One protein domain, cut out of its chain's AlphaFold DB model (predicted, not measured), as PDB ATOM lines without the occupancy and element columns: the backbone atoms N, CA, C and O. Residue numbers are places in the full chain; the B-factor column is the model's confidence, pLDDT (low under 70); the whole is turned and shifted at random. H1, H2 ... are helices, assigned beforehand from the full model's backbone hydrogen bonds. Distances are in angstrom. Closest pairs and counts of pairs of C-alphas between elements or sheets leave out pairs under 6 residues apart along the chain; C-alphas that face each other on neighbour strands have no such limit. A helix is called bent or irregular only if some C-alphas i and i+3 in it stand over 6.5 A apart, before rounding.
ATOM      1  N   VAL A 186     132.453 129.986 156.550       94.50
ATOM      2  CA  VAL A 186     133.628 130.765 156.110       94.50
ATOM      3  C   VAL A 186     133.799 131.997 156.994       94.50
ATOM      4  O   VAL A 186     134.848 132.150 157.614       94.50
ATOM      5  N   ILE A 187     132.749 132.813 157.129       95.88
ATOM      6  CA  ILE A 187     132.765 134.044 157.934       95.88
ATOM      7  C   ILE A 187     133.095 133.732 159.398       95.88
ATOM      8  O   ILE A 187     133.997 134.332 159.970       95.88
ATOM      9  N   ASN A 188     132.441 132.738 160.004       95.44
ATOM     10  CA  ASN A 188     132.706 132.343 161.389       95.44
ATOM     11  C   ASN A 188     134.160 131.895 161.608       95.44
ATOM     12  O   ASN A 188     134.782 132.260 162.604       95.44
ATOM     13  N   ASN A 189     134.698 131.078 160.700       93.94
ATOM     14  CA  ASN A 189     136.081 130.620 160.797       93.94
ATOM     15  C   ASN A 189     137.057 131.785 160.622       93.94
ATOM     16  O   ASN A 189     138.037 131.860 161.359       93.94
ATOM     17  N   TYR A 190     136.757 132.702 159.700       94.56
ATOM     18  CA  TYR A 190     137.536 133.912 159.474       94.56
ATOM     19  C   TYR A 190     137.581 134.798 160.719       94.56
ATOM     20  O   TYR A 190     138.667 135.102 161.199       94.56
ATOM     21  N   ILE A 191     136.429 135.111 161.320       94.50
ATOM     22  CA  ILE A 191     136.348 135.921 162.546       94.50
ATOM     23  C   ILE A 191     137.201 135.307 163.668       94.50
ATOM     24  O   ILE A 191     138.032 135.996 164.253       94.50
ATOM     25  N   LYS A 192     137.056 133.997 163.926       93.06
ATOM     26  CA  LYS A 192     137.828 133.289 164.967       93.06
ATOM     27  C   LYS A 192     139.329 133.252 164.686       93.06
ATOM     28  O   LYS A 192     140.135 133.237 165.613       93.06
ATOM     29  N   TYR A 193     139.706 133.164 163.415       92.00
ATOM     30  CA  TYR A 193     141.104 133.174 163.006       92.00
ATOM     31  C   TYR A 193     141.720 134.566 163.184       92.00
ATOM     32  O   TYR A 193     142.811 134.674 163.745       92.00
ATOM     33  N   MET A 194     141.001 135.618 162.787       91.75
ATOM     34  CA  MET A 194     141.436 137.009 162.934       91.75
ATOM     35  C   MET A 194     141.555 137.419 164.402       91.75
ATOM     36  O   MET A 194     142.568 137.991 164.781       91.75
ATOM     37  N   GLU A 195     140.598 137.029 165.250       90.81
ATOM     38  CA  GLU A 195     140.646 137.271 166.702       90.81
ATOM     39  C   GLU A 195     141.943 136.747 167.347       90.81
ATOM     40  O   GLU A 195     142.473 137.355 168.272       90.81
ATOM     41  N   LYS A 196     142.482 135.625 166.853       88.75
ATOM     42  CA  LYS A 196     143.674 134.987 167.432       88.75
ATOM     43  C   LYS A 196     144.990 135.421 166.805       88.75
ATOM     44  O   LYS A 196     145.978 135.506 167.524       88.75
ATOM     45  N   ASN A 197     145.017 135.630 165.490       87.94
ATOM     46  CA  ASN A 197     146.263 135.828 164.736       87.94
ATOM     47  C   ASN A 197     146.478 137.283 164.297       87.94
ATOM     48  O   ASN A 197     147.609 137.659 164.023       87.94
ATOM     49  N   TYR A 198     145.416 138.091 164.237       88.62
ATOM     50  CA  TYR A 198     145.438 139.467 163.738       88.62
ATOM     51  C   TYR A 198     144.572 140.367 164.633       88.62
ATOM     52  O   TYR A 198     143.572 140.941 164.196       88.62
ATOM     53  N   GLN A 199     144.941 140.458 165.916       88.19
ATOM     54  CA  GLN A 199     144.137 141.118 166.955       88.19
ATOM     55  C   GLN A 199     143.819 142.583 166.640       88.19
ATOM     56  O   GLN A 199     142.701 143.015 166.904       88.19
ATOM     57  N   LYS A 200     144.759 143.324 166.038       88.50
ATOM     58  CA  LYS A 200     144.565 144.723 165.626       88.50
ATOM     59  C   LYS A 200     143.463 144.860 164.575       88.50
ATOM     60  O   LYS A 200     142.449 145.496 164.831       88.50
ATOM     61  N   LEU A 201     143.585 144.147 163.452       89.81
ATOM     62  CA  LEU A 201     142.562 144.132 162.396       89.81
ATOM     63  C   LEU A 201     141.201 143.642 162.909       89.81
ATOM     64  O   LEU A 201     140.154 144.151 162.504       89.81
ATOM     65  N   TYR A 202     141.199 142.662 163.814       92.44
ATOM     66  CA  TYR A 202     139.975 142.223 164.469       92.44
ATOM     67  C   TYR A 202     139.347 143.344 165.309       92.44
ATOM     68  O   TYR A 202     138.160 143.611 165.154       92.44
ATOM     69  N   ALA A 203     140.123 144.004 166.169       91.69
ATOM     70  CA  ALA A 203     139.655 145.062 167.059       91.69
ATOM     71  C   ALA A 203     139.162 146.310 166.308       91.69
ATOM     72  O   ALA A 203     138.177 146.918 166.734       91.69
ATOM     73  N   ASP A 204     139.816 146.654 165.197       90.56
ATOM     74  CA  ASP A 204     139.564 147.891 164.454       90.56
ATOM     75  C   ASP A 204     138.453 147.746 163.405       90.56
ATOM     76  O   ASP A 204     137.666 148.673 163.218       90.56
ATOM     77  N   ILE A 205     138.360 146.593 162.730       92.75
ATOM     78  CA  ILE A 205     137.442 146.398 161.593       92.75
ATOM     79  C   ILE A 205     136.305 145.434 161.949       92.75
ATOM     80  O   ILE A 205     135.130 145.767 161.822       92.75
ATOM     81  N   ILE A 206     136.637 144.225 162.406       93.62
ATOM     82  CA  ILE A 206     135.648 143.145 162.554       93.62
ATOM     83  C   ILE A 206     134.790 143.346 163.805       93.62
ATOM     84  O   ILE A 206     133.570 143.195 163.760       93.62
ATOM     85  N   TYR A 207     135.409 143.674 164.936       94.44
ATOM     86  CA  TYR A 207     134.723 143.804 166.215       94.44
ATOM     87  C   TYR A 207     133.674 144.924 166.202       94.44
ATOM     88  O   TYR A 207     132.544 144.655 166.618       94.44
ATOM     89  N   PRO A 208     133.960 146.136 165.683       94.12
ATOM     90  CA  PRO A 208     132.956 147.187 165.601       94.12
ATOM     91  C   PRO A 208     131.808 146.823 164.660       94.12
ATOM     92  O   PRO A 208     130.661 147.069 165.017       94.12
ATOM     93  N   ALA A 209     132.086 146.168 163.528       93.69
ATOM     94  CA  ALA A 209     131.049 145.713 162.601       93.69
ATOM     95  C   ALA A 209     130.118 144.663 163.241       93.69
ATOM     96  O   ALA A 209     128.895 144.744 163.133       93.69
ATOM     97  N   VAL A 210     130.687 143.699 163.973       94.75
ATOM     98  CA  VAL A 210     129.931 142.591 164.575       94.75
ATOM     99  C   VAL A 210     129.203 142.996 165.861       94.75
ATOM    100  O   VAL A 210     128.092 142.533 166.102       94.75
ATOM    101  N   TYR A 211     129.811 143.831 166.708       94.06
ATOM    102  CA  TYR A 211     129.278 144.168 168.035       94.06
ATOM    103  C   TYR A 211     128.711 145.589 168.147       94.06
ATOM    104  O   TYR A 211     128.137 145.919 169.188       94.06
ATOM    105  N   GLY A 212     128.872 146.433 167.125       92.38
ATOM    106  CA  GLY A 212     128.379 147.815 167.114       92.38
ATOM    107  C   GLY A 212     129.080 148.735 168.118       92.38
ATOM    108  O   GLY A 212     128.540 149.774 168.493       92.38
ATOM    109  N   LYS A 213     130.258 148.349 168.622       92.75
ATOM    110  CA  LYS A 213     131.011 149.104 169.633       92.75
ATOM    111  C   LYS A 213     132.514 148.951 169.433       92.75
ATOM    112  O   LYS A 213     132.975 147.935 168.921       92.75
ATOM    113  N   LYS A 214     133.280 149.947 169.883       91.94
ATOM    114  CA  LYS A 214     134.747 149.903 169.832       91.94
ATOM    115  C   LYS A 214     135.288 148.813 170.757       91.94
ATOM    116  O   LYS A 214     134.748 148.584 171.841       91.94
ATOM    117  N   TYR A 215     136.355 148.155 170.322       90.50
ATOM    118  CA  TYR A 215     137.076 147.196 171.147       90.50
ATOM    119  C   TYR A 215     137.818 147.927 172.276       90.50
ATOM    120  O   TYR A 215     138.446 148.955 172.040       90.50
ATOM    121  N   THR A 216     137.726 147.420 173.506       87.69
ATOM    122  CA  THR A 216     138.330 148.053 174.699       87.69
ATOM    123  C   THR A 216     139.452 147.224 175.325       87.69
ATOM    124  O   THR A 216     140.005 147.623 176.346       87.69
ATOM    125  N   GLY A 217     139.754 146.045 174.777       83.50
ATOM    126  CA  GLY A 217     140.823 145.184 175.278       83.50
ATOM    127  C   GLY A 217     142.204 145.680 174.855       83.50
ATOM    128  O   GLY A 217     142.339 146.391 173.860       83.50
ATOM    129  N   ALA A 218     143.240 145.277 175.593       80.44
ATOM    130  CA  ALA A 218     144.614 145.495 175.163       80.44
ATOM    131  C   ALA A 218     144.877 144.688 173.882       80.44
ATOM    132  O   ALA A 218     144.714 143.469 173.869       80.44
ATOM    133  N   VAL A 219     145.274 145.380 172.817       79.31
ATOM    134  CA  VAL A 219     145.656 144.780 171.537       79.31
ATOM    135  C   VAL A 219     147.175 144.674 171.510       79.31
ATOM    136  O   VAL A 219     147.867 145.669 171.733       79.31
ATOM    137  N   GLN A 220     147.708 143.481 171.245       68.94
ATOM    138  CA  GLN A 220     149.135 143.345 170.967       68.94
ATOM    139  C   GLN A 220     149.433 144.025 169.630       68.94
ATOM    140  O   GLN A 220     148.945 143.577 168.596       68.94
ATOM    141  N   THR A 221     150.198 145.117 169.664       64.81
ATOM    142  CA  THR A 221     150.708 145.772 168.458       64.81
ATOM    143  C   THR A 221     152.084 145.200 168.138       64.81
ATOM    144  O   THR A 221     153.005 145.256 168.956       64.81
ATOM    145  N   GLY A 222     152.208 144.565 166.977       60.03
ATOM    146  CA  GLY A 222     153.490 144.118 166.451       60.03
ATOM    147  C   GLY A 222     154.259 145.287 165.834       60.03
ATOM    148  O   GLY A 222     153.670 146.232 165.322       60.03
ATOM    149  N   ILE A 223     155.592 145.195 165.818       51.50
ATOM    150  CA  ILE A 223     156.484 146.167 165.148       51.50
ATOM    151  C   ILE A 223     156.269 146.208 163.613       51.50
ATOM    152  O   ILE A 223     156.760 147.115 162.955       51.50
ATOM    153  N   PHE A 224     155.499 145.268 163.048       54.44
ATOM    154  CA  PHE A 224     155.227 145.130 161.609       54.44
ATOM    155  C   PHE A 224     153.730 145.255 161.254       54.44
ATOM    156  O   PHE A 224     153.281 144.694 160.257       54.44
ATOM    157  N   ASP A 225     152.940 145.961 162.069       56.47
ATOM    158  CA  ASP A 225     151.488 146.142 161.880       56.47
ATOM    159  C   ASP A 225     151.124 147.216 160.824       56.47
ATOM    160  O   ASP A 225     150.249 148.059 161.063       56.47
ATOM    161  N   ASP A 226     151.779 147.175 159.661       57.78
ATOM    162  CA  ASP A 226     151.537 148.084 158.526       57.78
ATOM    163  C   ASP A 226     150.413 147.587 157.587       57.78
ATOM    164  O   ASP A 226     150.048 148.262 156.625       57.78
ATOM    165  N   GLU A 227     149.833 146.407 157.841       63.22
ATOM    166  CA  GLU A 227     148.683 145.915 157.075       63.22
ATOM    167  C   GLU A 227     147.374 146.567 157.559       63.22
ATOM    168  O   GLU A 227     146.892 146.273 158.652       63.22
ATOM    169  N   GLU A 228     146.763 147.409 156.718       65.56
ATOM    170  CA  GLU A 228     145.449 148.047 156.962       65.56
ATOM    171  C   GLU A 228     144.259 147.287 156.327       65.56
ATOM    172  O   GLU A 228     143.084 147.671 156.463       65.56
ATOM    173  N   GLU A 229     144.537 146.189 155.618       75.88
ATOM    174  CA  GLU A 229     143.542 145.461 154.829       75.88
ATOM    175  C   GLU A 229     143.329 144.013 155.290       75.88
ATOM    176  O   GLU A 229     144.253 143.235 155.552       75.88
ATOM    177  N   ILE A 230     142.048 143.638 155.352       83.00
ATOM    178  CA  ILE A 230     141.608 142.253 155.538       83.00
ATOM    179  C   ILE A 230     141.483 141.542 154.180       83.00
ATOM    180  O   ILE A 230     141.792 142.117 153.141       83.00
ATOM    181  N   ALA A 231     141.104 140.263 154.176       79.25
ATOM    182  CA  ALA A 231     141.112 139.443 152.960       79.25
ATOM    183  C   ALA A 231     140.197 140.013 151.858       79.25
ATOM    184  O   ALA A 231     139.080 140.455 152.141       79.25
ATOM    185  N   THR A 232     140.654 139.959 150.606       80.31
ATOM    186  CA  THR A 232     139.915 140.430 149.419       80.31
ATOM    187  C   THR A 232     139.508 139.254 148.526       80.31
ATOM    188  O   THR A 232     140.004 138.143 148.690       80.31
ATOM    189  N   GLU A 233     138.653 139.487 147.522       70.94
ATOM    190  CA  GLU A 233     138.264 138.450 146.541       70.94
ATOM    191  C   GLU A 233     139.478 137.811 145.825       70.94
ATOM    192  O   GLU A 233     139.404 136.657 145.405       70.94
ATOM    193  N   LYS A 234     140.591 138.548 145.684       77.12
ATOM    194  CA  LYS A 234     141.810 138.095 144.992       77.12
ATOM    195  C   LYS A 234     142.845 137.455 145.919       77.12
ATOM    196  O   LYS A 234     143.631 136.641 145.442       77.12
ATOM    197  N   ASP A 235     142.845 137.813 147.202       81.19
ATOM    198  CA  ASP A 235     143.759 137.275 148.213       81.19
ATOM    199  C   ASP A 235     142.997 136.370 149.191       81.19
ATOM    200  O   ASP A 235     142.509 136.793 150.244       81.19
ATOM    201  N   THR A 236     142.877 135.097 148.809       84.19
ATOM    202  CA  THR A 236     142.145 134.095 149.592       84.19
ATOM    203  C   THR A 236     142.998 133.432 150.667       84.19
ATOM    204  O   THR A 236     142.453 132.664 151.459       84.19
ATOM    205  N   GLU A 237     144.303 133.718 150.761       85.69
ATOM    206  CA  GLU A 237     145.216 132.960 151.626       85.69
ATOM    207  C   GLU A 237     144.809 133.019 153.102       85.69
ATOM    208  O   GLU A 237     144.807 132.004 153.806       85.69
ATOM    209  N   LYS A 238     144.422 134.208 153.580       86.00
ATOM    210  CA  LYS A 238     143.939 134.409 154.957       86.00
ATOM    211  C   LYS A 238     142.645 133.619 155.215       86.00
ATOM    212  O   LYS A 238     142.465 133.065 156.300       86.00
ATOM    213  N   ILE A 239     141.761 133.512 154.218       86.88
ATOM    214  CA  ILE A 239     140.501 132.754 154.310       86.88
ATOM    215  C   ILE A 239     140.765 131.242 154.275       86.88
ATOM    216  O   ILE A 239     140.189 130.493 155.067       86.88
ATOM    217  N   ASP A 240     141.673 130.789 153.413       88.69
ATOM    218  CA  ASP A 240     142.100 129.393 153.325       88.69
ATOM    219  C   ASP A 240     142.695 128.916 154.662       88.69
ATOM    220  O   ASP A 240     142.233 127.913 155.224       88.69
ATOM    221  N   LYS A 241     143.623 129.694 155.241       89.12
ATOM    222  CA  LYS A 241     144.204 129.439 156.574       89.12
ATOM    223  C   LYS A 241     143.132 129.400 157.667       89.12
ATOM    224  O   LYS A 241     143.152 128.506 158.518       89.12
ATOM    225  N   ALA A 242     142.158 130.309 157.630       88.69
ATOM    226  CA  ALA A 242     141.055 130.328 158.589       88.69
ATOM    227  C   ALA A 242     140.176 129.067 158.511       88.69
ATOM    228  O   ALA A 242     139.748 128.527 159.534       88.69
ATOM    229  N   ILE A 243     139.923 128.546 157.311       88.31
ATOM    230  CA  ILE A 243     139.146 127.311 157.135       88.31
ATOM    231  C   ILE A 243     139.930 126.091 157.606       88.31
ATOM    232  O   ILE A 243     139.349 125.207 158.241       88.31
ATOM    233  N   GLU A 244     141.231 126.027 157.331       88.19
ATOM    234  CA  GLU A 244     142.094 124.980 157.882       88.19
ATOM    235  C   GLU A 244     142.119 125.013 159.411       88.19
ATOM    236  O   GLU A 244     141.990 123.966 160.053       88.19
ATOM    237  N   TYR A 245     142.200 126.212 159.996       86.75
ATOM    238  CA  TYR A 245     142.093 126.425 161.436       86.75
ATOM    239  C   TYR A 245     140.763 125.893 161.989       86.75
ATOM    240  O   TYR A 245     140.747 125.101 162.937       86.75
ATOM    241  N   GLY A 246     139.647 126.252 161.347       81.88
ATOM    242  CA  GLY A 246     138.315 125.761 161.698       81.88
ATOM    243  C   GLY A 246     138.231 124.232 161.662       81.88
ATOM    244  O   GLY A 246     137.798 123.620 162.638       81.88
ATOM    245  N   LYS A 247     138.731 123.597 160.591       84.81
ATOM    246  CA  LYS A 247     138.766 122.129 160.464       84.81
ATOM    247  C   LYS A 247     139.533 121.479 161.613       84.81
ATOM    248  O   LYS A 247     138.978 120.597 162.269       84.81
TER     249      LYS A 247
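AT A GLANCE: This is residues 186 to 247 of the 280 residues of an uncharacterized protein of Methanobrevibacter sp (UniProt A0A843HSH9). H1 and H2 form a V-shaped helical hairpin, and H3 crosses H1 on its own, away from H2. A long loop, residues 212 to 236, joins H2 to H3, and its residues 232 to 237, the last in H3, stick out. The printed part has 62 residues with three named helices, H1, H2, H3, and no named strand: all helix. It is compact, with a radius of gyration of the C-alphas of 11.6 A, and spans 29 by 27 by 20 A.

HOW THE PARTS SIT: H1, residues 186 to 197, touches H2, residues 199 to 211, at a steep tilt of 42 degrees, opposite ways; the closest C-alphas, of Glu 195 and Tyr 202, are 5.5 A apart. H1 touches H2 with residues 191 to 195 alone, and H2 touches H1 with residues 201 to 206 alone. H1 touches H3, residues 237 to 247, about perpendicular at 83 degrees; the closest C-alphas, of Tyr 190 and Ala 242, are 5.1 A apart. H2 and H3 are apart. Every O i to N i+4 pair is within hydrogen-bond range in H3, 7 of 8 in H1 and 6 of 9 in H2.

IN THESE COORDINATES: H1 begins at C-alpha 186 (133.628, 130.765, 156.110) and is 16.1 A long. H2, 15.2 A, is only just irregular: C-alphas 204 and 207 are 6.6 A apart. H3, 15.4 A, ends at C-alpha 247 (138.766, 122.129, 160.464).

THE WHOLE: The two C-alphas farthest apart, of Thr 216 and Lys 234, are 31.5 A apart. The printed part has no cut. The link from H1 to H2 is tight, that from H2 to H3 long. Residues 220 to 228 have pLDDT under 70.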